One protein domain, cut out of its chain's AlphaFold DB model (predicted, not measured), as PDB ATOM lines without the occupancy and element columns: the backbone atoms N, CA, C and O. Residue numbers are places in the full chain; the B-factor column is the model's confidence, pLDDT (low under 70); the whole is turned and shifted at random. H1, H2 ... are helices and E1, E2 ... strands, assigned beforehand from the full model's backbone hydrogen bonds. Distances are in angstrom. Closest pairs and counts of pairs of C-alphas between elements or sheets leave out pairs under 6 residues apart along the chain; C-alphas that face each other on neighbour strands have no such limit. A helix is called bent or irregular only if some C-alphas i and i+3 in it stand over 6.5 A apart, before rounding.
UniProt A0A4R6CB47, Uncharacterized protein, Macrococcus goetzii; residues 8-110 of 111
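Overview. This is residues 8 to 110 of the 111 residues of an uncharacterized protein of Macrococcus goetzii (UniProt A0A4R6CB47). A long, bent two-stranded hairpin, E1 and E2, lies on one side and a small three-stranded sheet, E3, E4 and E5, on another, with two helices side by side between them: H3 packs on E1 of the hairpin, and H2 only grazes the small sheet with its residues 62 to 67. The short helix H1 lies far out in the stretch from the hairpin to the small sheet, and after it residues 48 to 53 stick out as a free loop. The printed part has 103 residues, with three named helices and five named strands in the order E1, E2, H1, E3, H2, E4, E5, H3. The small sheet has the order E3, E4, E5, and both sheets are antiparallel; the class is mixed, helices and strands. The whole is compact, with a radius of gyration of the C-alphas of 14.7 A and spans of 38 by 31 by 31 A.

Arrangement. In the three-stranded sheet, E4, residues 74 to 78, is the inner strand. On its one edge is E3, residues 56 to 58, with N 57 and O 77 2.8 A apart, within hydrogen-bond range. The other edge strand is E5, residues 84 to 87, which forms a hairpin with E4; N 76 and O 85 are 2.9 A apart. H2, residues 60 to 67, is on this sheet but only grazes it with residues 62 to 67; the closest C-alphas of H2 and E4 are those of Phe 66 and Cys 74, 6.0 A apart. H2 touches H3, residues 97 to 108, at a shallow tilt of 17 degrees, opposite ways, closest at the C-alphas of Tyr 64 and Gly 104, 4.6 A apart. The closest C-alphas of H3 and E1, residues 11 to 22, are those of Tyr 99 and Leu 16, 7.1 A apart. E1 and E2, residues 25 to 35, form a hairpin; N 18 and O 29 are 2.9 A apart. E2 and H3 are apart. H1, residues 40 to 45, touches no helix and is not on the three-stranded sheet. In H1, H2 and H3 every O i to N i+4 pair is within hydrogen-bond range.

Along the chain. E1 begins at C-alpha 11, (-18.388, -22.929, 36.668), is 30.0 A long and bends by 62 degrees at residue 17. E2 is 28.8 A long and bends by 56 degrees at residue 30. H1 is 8.8 A long, E3 6.1 A, H2 10.2 A, E4 13.0 A and E5 9.9 A. E4 begins at C-alpha 74, (-31.237, -16.189, 56.832). H3 is 16.5 A long and ends at C-alpha 108, (-19.421, -13.364, 47.824).

Size, cuts and confidence. The two C-alphas farthest apart are those of Asp 24 and Glu 41, 42.1 A. The printed part has no cut and no long link. The mean pLDDT of the printed part is 91.7, and no printed residue is under 70.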
ATOM      1  N   GLU A   8     -20.551 -27.080  29.899       91.62
ATOM      2  CA  GLU A   8     -19.919 -25.812  29.565       91.62
ATOM      3  C   GLU A   8     -20.511 -24.601  30.296       91.62
ATOM      4  O   GLU A   8     -19.837 -23.577  30.388       91.62
ATOM      5  N   SER A   9     -21.736 -24.703  30.827       91.44
ATOM      6  CA  SER A   9     -22.354 -23.627  31.612       91.44
ATOM      7  C   SER A   9     -22.054 -23.728  33.109       91.44
ATOM      8  O   SER A   9     -22.328 -22.792  33.860       91.44
ATOM      9  N   LEU A  10     -21.456 -24.837  33.554       94.44
ATOM     10  CA  LEU A  10     -21.053 -25.028  34.940       94.44
ATOM     11  C   LEU A  10     -19.687 -24.395  35.196       94.44
ATOM     12  O   LEU A  10     -18.673 -24.764  34.605       94.44
ATOM     13  N   SER A  11     -19.639 -23.485  36.163       94.56
ATOM     14  CA  SER A  11     -18.388 -22.929  36.668       94.56
ATOM     15  C   SER A  11     -17.982 -23.660  37.939       94.56
ATOM     16  O   SER A  11     -18.648 -23.558  38.969       94.56
ATOM     17  N   PHE A  12     -16.882 -24.410  37.877       94.50
ATOM     18  CA  PHE A  12     -16.324 -25.060  39.059       94.50
ATOM     19  C   PHE A  12     -15.954 -24.015  40.119       94.50
ATOM     20  O   PHE A  12     -15.316 -23.000  39.817       94.50
ATOM     21  N   LEU A  13     -16.374 -24.265  41.357       94.56
ATOM     22  CA  LEU A  13     -16.117 -23.394  42.497       94.56
ATOM     23  C   LEU A  13     -14.994 -23.966  43.362       94.56
ATOM     24  O   LEU A  13     -13.963 -23.320  43.539       94.56
ATOM     25  N   CYS A  14     -15.189 -25.174  43.887       95.31
ATOM     26  CA  CYS A  14     -14.217 -25.878  44.715       95.31
ATOM     27  C   CYS A  14     -14.603 -27.352  44.912       95.31
ATOM     28  O   CYS A  14     -15.704 -27.780  44.561       95.31
ATOM     29  N   THR A  15     -13.691 -28.113  45.521       96.75
ATOM     30  CA  THR A  15     -13.963 -29.444  46.072       96.75
ATOM     31  C   THR A  15     -13.730 -29.397  47.576       96.75
ATOM     32  O   THR A  15     -12.691 -28.895  48.012       96.75
ATOM     33  N   LEU A  16     -14.667 -29.928  48.361       95.56
ATOM     34  CA  LEU A  16     -14.569 -29.982  49.819       95.56
ATOM     35  C   LEU A  16     -14.690 -31.431  50.312       95.56
ATOM     36  O   LEU A  16     -15.606 -32.130  49.880       95.56
ATOM     37  N   PRO A  17     -13.786 -31.903  51.188       95.31
ATOM     38  CA  PRO A  17     -14.007 -33.144  51.916       95.31
ATOM     39  C   PRO A  17     -15.063 -32.913  53.000       95.31
ATOM     40  O   PRO A  17     -14.915 -31.999  53.810       95.31
ATOM     41  N   GLU A  18     -16.088 -33.754  53.047       94.69
ATOM     42  CA  GLU A  18     -17.138 -33.696  54.063       94.69
ATOM     43  C   GLU A  18     -17.381 -35.073  54.687       94.69
ATOM     44  O   GLU A  18     -17.182 -36.118  54.063       94.69
ATOM     45  N   GLU A  19     -17.802 -35.050  55.950       93.94
ATOM     46  CA  GLU A  19     -18.295 -36.214  56.679       93.94
ATOM     47  C   GLU A  19     -19.689 -35.881  57.208       93.94
ATOM     48  O   GLU A  19     -19.856 -34.920  57.960       93.94
ATOM     49  N   MET A  20     -20.688 -36.672  56.826       90.81
ATOM     50  CA  MET A  20     -22.070 -36.516  57.275       90.81
ATOM     51  C   MET A  20     -22.469 -37.738  58.095       90.81
ATOM     52  O   MET A  20     -22.296 -38.873  57.661       90.81
ATOM     53  N   THR A  21     -23.017 -37.513  59.289       88.75
ATOM     54  CA  THR A  21     -23.531 -38.592  60.143       88.75
ATOM     55  C   THR A  21     -25.052 -38.529  60.186       88.75
ATOM     56  O   THR A  21     -25.617 -37.506  60.570       88.75
ATOM     57  N   SER A  22     -25.717 -39.624  59.818       85.38
ATOM     58  CA  SER A  22     -27.175 -39.757  59.866       85.38
ATOM     59  C   SER A  22     -27.556 -41.086  60.514       85.38
ATOM     60  O   SER A  22     -27.390 -42.157  59.928       85.38
ATOM     61  N   GLY A  23     -28.024 -41.027  61.764       86.94
ATOM     62  CA  GLY A  23     -28.241 -42.225  62.579       86.94
ATOM     63  C   GLY A  23     -26.938 -43.010  62.767       86.94
ATOM     64  O   GLY A  23     -25.952 -42.457  63.245       86.94
ATOM     65  N   ASP A  24     -26.934 -44.278  62.355       91.38
ATOM     66  CA  ASP A  24     -25.764 -45.168  62.432       91.38
ATOM     67  C   ASP A  24     -24.895 -45.150  61.159       91.38
ATOM     68  O   ASP A  24     -23.934 -45.915  61.044       91.38
ATOM     69  N   MET A  25     -25.233 -44.311  60.173       90.50
ATOM     70  CA  MET A  25     -24.490 -44.193  58.919       90.50
ATOM     71  C   MET A  25     -23.535 -43.000  58.962       90.50
ATOM     72  O   MET A  25     -23.929 -41.889  59.318       90.50
ATOM     73  N   ILE A  26     -22.287 -43.245  58.560       92.44
ATOM     74  CA  ILE A  26     -21.270 -42.216  58.331       92.44
ATOM     75  C   ILE A  26     -20.964 -42.215  56.841       92.44
ATOM     76  O   ILE A  26     -20.479 -43.215  56.308       92.44
ATOM     77  N   ASP A  27     -21.238 -41.091  56.200       92.62
ATOM     78  CA  ASP A  27     -20.907 -40.842  54.808       92.62
ATOM     79  C   ASP A  27     -19.681 -39.929  54.710       92.62
ATOM     80  O   ASP A  27     -19.526 -39.000  55.504       92.62
ATOM     81  N   ARG A  28     -18.780 -40.228  53.775       94.56
ATOM     82  CA  ARG A  28     -17.494 -39.542  53.601       94.56
ATOM     83  C   ARG A  28     -17.234 -39.326  52.128       94.56
ATOM     84  O   ARG A  28     -16.876 -40.266  51.415       94.56
ATOM     85  N   GLU A  29     -17.324 -38.077  51.700       93.75
ATOM     86  CA  GLU A  29     -17.279 -37.735  50.286       93.75
ATOM     87  C   GLU A  29     -16.392 -36.522  50.013       93.75
ATOM     88  O   GLU A  29     -16.167 -35.659  50.864       93.75
ATOM     89  N   PHE A  30     -15.902 -36.447  48.777       95.31
ATOM     90  CA  PHE A  30     -15.410 -35.199  48.208       95.31
ATOM     91  C   PHE A  30     -16.542 -34.571  47.401       95.31
ATOM     92  O   PHE A  30     -16.866 -35.039  46.308       95.31
ATOM     93  N   ILE A  31     -17.123 -33.498  47.924       94.94
ATOM     94  CA  ILE A  31     -18.210 -32.780  47.267       94.94
ATOM     95  C   ILE A  31     -17.604 -31.813  46.255       94.94
ATOM     96  O   ILE A  31     -16.848 -30.910  46.619       94.94
ATOM     97  N   ASN A  32     -17.942 -31.992  44.979       95.44
ATOM     98  CA  ASN A  32     -17.555 -31.076  43.908       95.44
ATOM     99  C   ASN A  32     -18.652 -30.036  43.709       95.44
ATOM    100  O   ASN A  32     -19.796 -30.383  43.421       95.44
ATOM    101  N   ILE A  33     -18.296 -28.764  43.845       94.56
ATOM    102  CA  ILE A  33     -19.254 -27.668  43.885       94.56
ATOM    103  C   ILE A  33     -19.113 -26.841  42.616       94.56
ATOM    104  O   ILE A  33     -18.022 -26.385  42.265       94.56
ATOM    105  N   TYR A  34     -20.244 -26.627  41.952       95.06
ATOM    106  CA  TYR A  34     -20.359 -25.844  40.732       95.06
ATOM    107  C   TYR A  34     -21.387 -24.735  40.924       95.06
ATOM    108  O   TYR A  34     -22.350 -24.887  41.674       95.06
ATOM    109  N   THR A  35     -21.193 -23.628  40.218       94.00
ATOM    110  CA  THR A  35     -22.175 -22.553  40.092       94.00
ATOM    111  C   THR A  35     -22.693 -22.500  38.664       94.00
ATOM    112  O   THR A  35     -21.928 -22.705  37.721       94.00
ATOM    113  N   LEU A  36     -23.970 -22.166  38.518       92.75
ATOM    114  CA  LEU A  36     -24.634 -21.936  37.243       92.75
ATOM    115  C   LEU A  36     -25.321 -20.573  37.311       92.75
ATOM    116  O   LEU A  36     -26.061 -20.308  38.258       92.75
ATOM    117  N   GLU A  37     -25.080 -19.727  36.317       91.06
ATOM    118  CA  GLU A  37     -25.907 -18.541  36.106       91.06
ATOM    119  C   GLU A  37     -27.200 -18.964  35.405       91.06
ATOM    120  O   GLU A  37     -27.161 -19.700  34.420       91.06
ATOM    121  N   VAL A  38     -28.339 -18.524  35.938       89.31
ATOM    122  CA  VAL A  38     -29.672 -18.873  35.433       89.31
ATOM    123  C   VAL A  38     -30.428 -17.612  35.040       89.31
ATOM    124  O   VAL A  38     -30.338 -16.585  35.715       89.31
ATOM    125  N   SER A  39     -31.179 -17.693  33.948       89.50
ATOM    126  CA  SER A  39     -32.116 -16.652  33.530       89.50
ATOM    127  C   SER A  39     -33.452 -16.767  34.275       89.50
ATOM    128  O   SER A  39     -33.756 -17.787  34.895       89.50
ATOM    129  N   GLU A  40     -34.296 -15.737  34.198       86.75
ATOM    130  CA  GLU A  40     -35.667 -15.812  34.731       86.75
ATOM    131  C   GLU A  40     -36.501 -16.905  34.041       86.75
ATOM    132  O   GLU A  40     -37.338 -17.547  34.677       86.75
ATOM    133  N   GLU A  41     -36.242 -17.157  32.754       87.06
ATOM    134  CA  GLU A  41     -36.887 -18.231  31.995       87.06
ATOM    135  C   GLU A  41     -36.481 -19.606  32.540       87.06
ATOM    136  O   GLU A  41     -37.354 -20.432  32.819       87.06
ATOM    137  N   ASP A  42     -35.189 -19.813  32.815       87.81
ATOM    138  CA  ASP A  42     -34.697 -21.040  33.449       87.81
ATOM    139  C   ASP A  42     -35.383 -21.256  34.796       87.81
ATOM    140  O   ASP A  42     -35.923 -22.330  35.054       87.81
ATOM    141  N   VAL A  43     -35.441 -20.214  35.627       85.94
ATOM    142  CA  VAL A  43     -36.088 -20.250  36.944       85.94
ATOM    143  C   VAL A  43     -37.562 -20.659  36.836       85.94
ATOM    144  O   VAL A  43     -38.023 -21.492  37.617       85.94
ATOM    145  N   SER A  44     -38.286 -20.141  35.839       82.62
ATOM    146  CA  SER A  44     -39.692 -20.490  35.584       82.62
ATOM    147  C   SER A  44     -39.899 -21.942  35.134       82.62
ATOM    148  O   SER A  44     -40.982 -22.503  35.312       82.62
ATOM    149  N   SER A  45     -38.858 -22.563  34.574       83.81
ATOM    150  CA  SER A  45     -38.872 -23.950  34.102       83.81
ATOM    151  C   SER A  45     -38.517 -24.972  35.189       83.81
ATOM    152  O   SER A  45     -38.657 -26.178  34.964       83.81
ATOM    153  N   ILE A  46     -38.072 -24.515  36.368       84.38
ATOM    154  CA  ILE A  46     -37.646 -25.414  37.437       84.38
ATOM    155  C   ILE A  46     -38.830 -26.242  37.936       84.38
ATOM    156  O   ILE A  46     -39.831 -25.727  38.431       84.38
ATOM    157  N   GLN A  47     -38.658 -27.557  37.869       78.94
ATOM    158  CA  GLN A  47     -39.564 -28.540  38.448       78.94
ATOM    159  C   GLN A  47     -38.835 -29.272  39.570       78.94
ATOM    160  O   GLN A  47     -37.842 -29.966  39.323       78.94
ATOM    161  N   HIS A  48     -39.313 -29.122  40.799       73.75
ATOM    162  CA  HIS A  48     -38.828 -29.903  41.930       73.75
ATOM    163  C   HIS A  48     -39.796 -31.056  42.225       73.75
ATOM    164  O   HIS A  48     -41.000 -30.942  41.999       73.75
ATOM    165  N   ASP A  49     -39.251 -32.194  42.643       73.44
ATOM    166  CA  ASP A  49     -40.017 -33.381  43.019       73.44
ATOM    167  C   ASP A  49     -40.183 -33.443  44.547       73.44
ATOM    168  O   ASP A  49     -40.075 -32.431  45.240       73.44
ATOM    169  N   THR A  50     -40.482 -34.628  45.080       73.19
ATOM    170  CA  THR A  50     -40.665 -34.848  46.518       73.19
ATOM    171  C   THR A  50     -39.378 -34.752  47.339       73.19
ATOM    172  O   THR A  50     -39.475 -34.716  48.561       73.19
ATOM    173  N   GLU A  51     -38.193 -34.747  46.720       75.38
ATOM    174  CA  GLU A  51     -36.915 -34.657  47.443       75.38
ATOM    175  C   GLU A  51     -36.571 -33.218  47.847       75.38
ATOM    176  O   GLU A  51     -35.787 -33.006  48.770       75.38
ATOM    177  N   VAL A  52     -37.177 -32.220  47.192       79.44
ATOM    178  CA  VAL A  52     -36.958 -30.801  47.488       79.44
ATOM    179  C   VAL A  52     -38.285 -30.136  47.831       79.44
ATOM    180  O   VAL A  52     -39.172 -30.014  46.989       79.44
ATOM    181  N   GLU A  53     -38.411 -29.665  49.072       82.56
ATOM    182  CA  GLU A  53     -39.649 -29.057  49.571       82.56
ATOM    183  C   GLU A  53     -39.932 -27.693  48.920       82.56
ATOM    184  O   GLU A  53     -41.060 -27.406  48.514       82.56
ATOM    185  N   TYR A  54     -38.906 -26.850  48.793       85.88
ATOM    186  CA  TYR A  54     -38.981 -25.557  48.118       85.88
ATOM    187  C   TYR A  54     -37.595 -25.052  47.710       85.88
ATOM    188  O   TYR A  54     -36.570 -25.445  48.264       85.88
ATOM    189  N   LEU A  55     -37.577 -24.128  46.748       89.62
ATOM    190  CA  LEU A  55     -36.385 -23.392  46.334       89.62
ATOM    191  C   LEU A  55     -36.493 -21.935  46.740       89.62
ATOM    192  O   LEU A  55     -37.541 -21.316  46.544       89.62
ATOM    193  N   LEU A  56     -35.401 -21.390  47.268       92.88
ATOM    194  CA  LEU A  56     -35.343 -20.024  47.767       92.88
ATOM    195  C   LEU A  56     -34.439 -19.152  46.891       92.88
ATOM    196  O   LEU A  56     -33.309 -19.523  46.583       92.88
ATOM    197  N   LYS A  57     -34.927 -17.956  46.555       93.25
ATOM    198  CA  LYS A  57     -34.117 -16.821  46.097       93.25
ATOM    199  C   LYS A  57     -33.677 -16.018  47.325       93.25
ATOM    200  O   LYS A  57     -34.513 -15.632  48.142       93.25
ATOM    201  N   ILE A  58     -32.372 -15.802  47.474       95.38
ATOM    202  CA  ILE A  58     -31.754 -15.226  48.680       95.38
ATOM    203  C   ILE A  58     -30.814 -14.091  48.263       95.38
ATOM    204  O   ILE A  58     -30.147 -14.178  47.229       95.38
ATOM    205  N   ASN A  59     -30.740 -13.023  49.062       94.94
ATOM    206  CA  ASN A  59     -29.730 -11.990  48.862       94.94
ATOM    207  C   ASN A  59     -28.335 -12.550  49.188       94.94
ATOM    208  O   ASN A  59     -28.111 -13.117  50.256       94.94
ATOM    209  N   LEU A  60     -27.380 -12.360  48.277       94.75
ATOM    210  CA  LEU A  60     -26.036 -12.917  48.426       94.75
ATOM    211  C   LEU A  60     -25.301 -12.422  49.685       94.75
ATOM    212  O   LEU A  60     -24.537 -13.175  50.280       94.75
ATOM    213  N   GLU A  61     -25.506 -11.169  50.086       96.00
ATOM    214  CA  GLU A  61     -24.876 -10.594  51.277       96.00
ATOM    215  C   GLU A  61     -25.459 -11.178  52.567       96.00
ATOM    216  O   GLU A  61     -24.711 -11.535  53.479       96.00
ATOM    217  N   ASP A  62     -26.777 -11.366  52.614       96.88
ATOM    218  CA  ASP A  62     -27.443 -12.013  53.746       96.88
ATOM    219  C   ASP A  62     -27.007 -13.477  53.868       96.88
ATOM    220  O   ASP A  62     -26.704 -13.952  54.966       96.88
ATOM    221  N   PHE A  63     -26.900 -14.180  52.736       96.81
ATOM    222  CA  PHE A  63     -26.393 -15.549  52.710       96.81
ATOM    223  C   PHE A  63     -24.927 -15.625  53.146       96.81
ATOM    224  O   PHE A  63     -24.561 -16.506  53.921       96.81
ATOM    225  N   TYR A  64     -24.088 -14.677  52.720       97.44
ATOM    226  CA  TYR A  64     -22.698 -14.593  53.165       97.44
ATOM    227  C   TYR A  64     -22.600 -14.434  54.686       97.44
ATOM    228  O   TYR A  64     -21.898 -15.214  55.333       97.44
ATOM    229  N   ASN A  65     -23.338 -13.482  55.264       97.25
ATOM    230  CA  ASN A  65     -23.361 -13.249  56.710       97.25
ATOM    231  C   ASN A  65     -23.835 -14.484  57.490       97.25
ATOM    232  O   ASN A  65     -23.252 -14.826  58.522       97.25
ATOM    233  N   PHE A  66     -24.840 -15.188  56.972       97.75
ATOM    234  CA  PHE A  66     -25.298 -16.468  57.509       97.75
ATOM    235  C   PHE A  66     -24.210 -17.554  57.448       97.75
ATOM    236  O   PHE A  66     -23.925 -18.235  58.438       97.75
ATOM    237  N   CYS A  67     -23.528 -17.683  56.309       97.31
ATOM    238  CA  CYS A  67     -22.448 -18.644  56.118       97.31
ATOM    239  C   CYS A  67     -21.307 -18.457  57.128       97.31
ATOM    240  O   CYS A  67     -20.846 -19.442  57.712       97.31
ATOM    241  N   ILE A  68     -20.895 -17.210  57.384       96.00
ATOM    242  CA  ILE A  68     -19.785 -16.877  58.295       96.00
ATOM    243  C   ILE A  68     -20.191 -16.729  59.770       96.00
ATOM    244  O   ILE A  68     -19.366 -16.313  60.578       96.00
ATOM    245  N   ASN A  69     -21.421 -17.107  60.140       95.00
ATOM    246  CA  ASN A  69     -21.963 -17.018  61.506       95.00
ATOM    247  C   ASN A  69     -22.121 -15.586  62.054       95.00
ATOM    248  O   ASN A  69     -22.180 -15.398  63.267       95.00
ATOM    249  N   ASN A  70     -22.233 -14.582  61.181       96.44
ATOM    250  CA  ASN A  70     -22.640 -13.229  61.578       96.44
ATOM    251  C   ASN A  70     -24.163 -13.111  61.759       96.44
ATOM    252  O   ASN A  70     -24.632 -12.171  62.397       96.44
ATOM    253  N   ALA A  71     -24.926 -14.056  61.207       95.88
ATOM    254  CA  ALA A  71     -26.361 -14.200  61.413       95.88
ATOM    255  C   ALA A  71     -26.700 -15.671  61.703       95.88
ATOM    256  O   ALA A  71     -26.184 -16.571  61.044       95.88
ATOM    257  N   GLU A  72     -27.562 -15.913  62.694       94.75
ATOM    258  CA  GLU A  72     -28.009 -17.265  63.078       94.75
ATOM    259  C   GLU A  72     -29.006 -17.854  62.068       94.75
ATOM    260  O   GLU A  72     -29.033 -19.061  61.825       94.75
ATOM    261  N   ASN A  73     -29.809 -16.987  61.455       96.69
ATOM    262  CA  ASN A  73     -30.787 -17.331  60.435       96.69
ATOM    263  C   ASN A  73     -30.605 -16.458  59.193       96.69
ATOM    264  O   ASN A  73     -29.942 -15.420  59.224       96.69
ATOM    265  N   CYS A  74     -31.195 -16.906  58.094       97.44
ATOM    266  CA  CYS A  74     -31.237 -16.189  56.832       97.44
ATOM    267  C   CYS A  74     -32.664 -16.211  56.285       97.44
ATOM    268  O   CYS A  74     -33.474 -17.069  56.647       97.44
ATOM    269  N   LYS A  75     -32.980 -15.244  55.427       97.06
ATOM    270  CA  LYS A  75     -34.291 -15.109  54.801       97.06
ATOM    271  C   LYS A  75     -34.166 -15.260  53.298       97.06
ATOM    272  O   LYS A  75     -33.271 -14.686  52.684       97.06
ATOM    273  N   GLY A  76     -35.089 -15.999  52.708       96.69
ATOM    274  CA  GLY A  76     -35.246 -16.096  51.264       96.69
ATOM    275  C   GLY A  76     -36.714 -16.074  50.885       96.69
ATOM    276  O   GLY A  76     -37.583 -16.255  51.732       96.69
ATOM    277  N   TYR A  77     -36.997 -15.879  49.607       95.62
ATOM    278  CA  TYR A  77     -38.354 -15.979  49.080       95.62
ATOM    279  C   TYR A  77     -38.469 -17.242  48.248       95.62
ATOM    280  O   TYR A  77     -37.558 -17.557  47.482       95.62
ATOM    281  N   LYS A  78     -39.580 -17.965  48.356       92.44
ATOM    282  CA  LYS A  78     -39.838 -19.100  47.471       92.44
ATOM    283  C   LYS A  78     -39.842 -18.628  46.023       92.44
ATOM    284  O   LYS A  78     -40.473 -17.626  45.686       92.44
ATOM    285  N   VAL A  79     -39.160 -19.372  45.161       88.62
ATOM    286  CA  VAL A  79     -39.100 -19.085  43.723       88.62
ATOM    287  C   VAL A  79     -40.500 -19.097  43.093       88.62
ATOM    288  O   VAL A  79     -40.792 -18.248  42.260       88.62
ATOM    289  N   ILE A  80     -41.372 -20.016  43.524       83.50
ATOM    290  CA  ILE A  80     -42.697 -20.240  42.919       83.50
ATOM    291  C   ILE A  80     -43.786 -19.331  43.509       83.50
ATOM    292  O   ILE A  80     -44.615 -18.813  42.767       83.50
ATOM    293  N   SER A  81     -43.828 -19.162  44.835       85.81
ATOM    294  CA  SER A  81     -44.937 -18.473  45.522       85.81
ATOM    295  C   SER A  81     -44.583 -17.096  46.081       85.81
ATOM    296  O   SER A  81     -45.461 -16.433  46.624       85.81
ATOM    297  N   GLU A  82     -43.313 -16.688  46.003       86.75
ATOM    298  CA  GLU A  82     -42.778 -15.467  46.627       86.75
ATOM    299  C   GLU A  82     -43.007 -15.360  48.143       86.75
ATOM    300  O   GLU A  82     -42.835 -14.301  48.739       86.75
ATOM    301  N   GLU A  83     -43.359 -16.468  48.790       94.44
ATOM    302  CA  GLU A  83     -43.486 -16.546  50.240       94.44
ATOM    303  C   GLU A  83     -42.107 -16.395  50.893       94.44
ATOM    304  O   GLU A  83     -41.161 -17.085  50.509       94.44
ATOM    305  N   GLU A  84     -41.989 -15.509  51.884       96.44
ATOM    306  CA  GLU A  84     -40.766 -15.356  52.675       96.44
ATOM    307  C   GLU A  84     -40.598 -16.541  53.634       96.44
ATOM    308  O   GLU A  84     -41.493 -16.853  54.417       96.44
ATOM    309  N   ILE A  85     -39.423 -17.160  53.610       96.69
ATOM    310  CA  ILE A  85     -39.023 -18.257  54.485       96.69
ATOM    311  C   ILE A  85     -37.779 -17.835  55.257       96.69
ATOM    312  O   ILE A  85     -36.801 -17.357  54.681       96.69
ATOM    313  N   THR A  86     -37.823 -18.025  56.574       97.06
ATOM    314  CA  THR A  86     -36.649 -17.922  57.444       97.06
ATOM    315  C   THR A  86     -36.107 -19.321  57.685       97.06
ATOM    316  O   THR A  86     -36.878 -20.213  58.027       97.06
ATOM    317  N   PHE A  87     -34.801 -19.501  57.521       95.81
ATOM    318  CA  PHE A  87     -34.134 -20.790  57.670       95.81
ATOM    319  C   PHE A  87     -32.818 -20.650  58.440       95.81
ATOM    320  O   PHE A  87     -32.270 -19.559  58.621       95.81
ATOM    321  N   THR A  88     -32.312 -21.784  58.895       96.31
ATOM    322  CA  THR A  88     -31.116 -21.976  59.708       96.31
ATOM    323  C   THR A  88     -30.246 -23.077  59.099       96.31
ATOM    324  O   THR A  88     -30.631 -23.735  58.134       96.31
ATOM    325  N   LYS A  89     -29.049 -23.315  59.648       94.69
ATOM    326  CA  LYS A  89     -28.164 -24.382  59.142       94.69
ATOM    327  C   LYS A  89     -28.739 -25.789  59.357       94.69
ATOM    328  O   LYS A  89     -28.357 -26.689  58.622       94.69
ATOM    329  N   SER A  90     -29.659 -25.978  60.310       92.81
ATOM    330  CA  SER A  90     -30.319 -27.275  60.526       92.81
ATOM    331  C   SER A  90     -31.364 -27.620  59.469       92.81
ATOM    332  O   SER A  90     -31.791 -28.767  59.414       92.81
ATOM    333  N   ASP A  91     -31.765 -26.654  58.640       92.19
ATOM    334  CA  ASP A  91     -32.662 -26.890  57.503       92.19
ATOM    335  C   ASP A  91     -31.907 -27.437  56.273       92.19
ATOM    336  O   ASP A  91     -32.518 -27.782  55.265       92.19
ATOM    337  N   PHE A  92     -30.574 -27.527  56.343       90.19
ATOM    338  CA  PHE A  92     -29.732 -28.157  55.328       90.19
ATOM    339  C   PHE A  92     -29.371 -29.591  55.731       90.19
ATOM    340  O   PHE A  92     -29.519 -30.000  56.884       90.19
ATOM    341  N   LEU A  93     -28.799 -30.339  54.782       88.50
ATOM    342  CA  LEU A  93     -28.004 -31.521  55.119       88.50
ATOM    343  C   LEU A  93     -26.933 -31.150  56.162       88.50
ATOM    344  O   LEU A  93     -26.496 -29.993  56.185       88.50
ATOM    345  N   PRO A  94     -26.505 -32.098  57.020       90.56
ATOM    346  CA  PRO A  94     -25.633 -31.837  58.166       90.56
ATOM    347  C   PRO A  94     -24.172 -31.587  57.749       90.56
ATOM    348  O   PRO A  94     -23.247 -32.225  58.246       90.56
ATOM    349  N   TYR A  95     -23.967 -30.657  56.818       92.44
ATOM    350  CA  TYR A  95     -22.671 -30.202  56.358       92.44
ATOM    351  C   TYR A  95     -21.919 -29.478  57.470       92.44
ATOM    352  O   TYR A  95     -22.503 -28.807  58.329       92.44
ATOM    353  N   SER A  96     -20.594 -29.574  57.421       93.44
ATOM    354  CA  SER A  96     -19.737 -28.900  58.381       93.44
ATOM    355  C   SER A  96     -19.880 -27.373  58.308       93.44
ATOM    356  O   SER A  96     -20.237 -26.782  57.289       93.44
ATOM    357  N   ASN A  97     -19.504 -26.672  59.379       94.00
ATOM    358  CA  ASN A  97     -19.407 -25.212  59.307       94.00
ATOM    359  C   ASN A  97     -18.350 -24.748  58.279       94.00
ATOM    360  O   ASN A  97     -18.463 -23.643  57.748       94.00
ATOM    361  N   ALA A  98     -17.348 -25.583  57.979       93.69
ATOM    362  CA  ALA A  98     -16.349 -25.281  56.961       93.69
ATOM    363  C   ALA A  98     -16.984 -25.213  55.565       93.69
ATOM    364  O   ALA A  98     -16.684 -24.268  54.836       93.69
ATOM    365  N   TYR A  99     -17.924 -26.113  55.245       95.25
ATOM    366  CA  TYR A  99     -18.728 -26.042  54.022       95.25
ATOM    367  C   TYR A  99     -19.351 -24.657  53.848       95.25
ATOM    368  O   TYR A  99     -19.075 -23.963  52.869       95.25
ATOM    369  N   PHE A 100     -20.125 -24.207  54.839       96.50
ATOM    370  CA  PHE A 100     -20.808 -22.916  54.762       96.50
ATOM    371  C   PHE A 100     -19.825 -21.754  54.615       96.50
ATOM    372  O   PHE A 100     -20.027 -20.900  53.756       96.50
ATOM    373  N   MET A 101     -18.747 -21.723  55.403       95.69
ATOM    374  CA  MET A 101     -17.747 -20.653  55.323       95.69
ATOM    375  C   MET A 101     -17.065 -20.597  53.950       95.69
ATOM    376  O   MET A 101     -16.914 -19.509  53.388       95.69
ATOM    377  N   CYS A 102     -16.674 -21.751  53.400       95.06
ATOM    378  CA  CYS A 102     -16.044 -21.841  52.086       95.06
ATOM    379  C   CYS A 102     -16.993 -21.374  50.982       95.06
ATOM    380  O   CYS A 102     -16.610 -20.534  50.168       95.06
ATOM    381  N   ILE A 103     -18.232 -21.867  50.982       94.75
ATOM    382  CA  ILE A 103     -19.244 -21.489  49.993       94.75
ATOM    383  C   ILE A 103     -19.556 -20.000  50.062       94.75
ATOM    384  O   ILE A 103     -19.480 -19.312  49.045       94.75
ATOM    385  N   GLY A 104     -19.845 -19.487  51.260       95.38
ATOM    386  CA  GLY A 104     -20.168 -18.080  51.456       95.38
ATOM    387  C   GLY A 104     -19.053 -17.170  50.951       95.38
ATOM    388  O   GLY A 104     -19.316 -16.253  50.177       95.38
ATOM    389  N   ALA A 105     -17.801 -17.441  51.332       94.12
ATOM    390  CA  ALA A 105     -16.664 -16.642  50.888       94.12
ATOM    391  C   ALA A 105     -16.481 -16.697  49.362       94.12
ATOM    392  O   ALA A 105     -16.364 -15.656  48.718       94.12
ATOM    393  N   LEU A 106     -16.483 -17.893  48.770       94.50
ATOM    394  CA  LEU A 106     -16.227 -18.054  47.337       94.50
ATOM    395  C   LEU A 106     -17.329 -17.442  46.465       94.50
ATOM    396  O   LEU A 106     -17.023 -16.899  45.406       94.50
ATOM    397  N   LEU A 107     -18.590 -17.495  46.901       92.44
ATOM    398  CA  LEU A 107     -19.691 -16.840  46.194       92.44
ATOM    399  C   LEU A 107     -19.643 -15.315  46.347       92.44
ATOM    400  O   LEU A 107     -19.813 -14.600  45.365       92.44
ATOM    401  N   TYR A 108     -19.390 -14.805  47.557       91.94
ATOM    402  CA  TYR A 108     -19.421 -13.364  47.824       91.94
ATOM    403  C   TYR A 108     -18.298 -12.604  47.103       91.94
ATOM    404  O   TYR A 108     -18.548 -11.552  46.522       91.94
ATOM    405  N   TYR A 109     -17.080 -13.155  47.080       84.94
ATOM    406  CA  TYR A 109     -15.923 -12.531  46.422       84.94
ATOM    407  C   TYR A 109     -15.849 -12.773  44.904       84.94
ATOM    408  O   TYR A 109     -14.889 -12.343  44.269       84.94
ATOM    409  N   ARG A 110     -16.835 -13.466  44.319       79.44
ATOM    410  CA  ARG A 110     -16.994 -13.598  42.860       79.44
ATOM    411  C   ARG A 110     -17.798 -12.454  42.223       79.44
ATOM    412  O   ARG A 110     -17.843 -12.407  40.996       79.44
TER     413      ARG A 110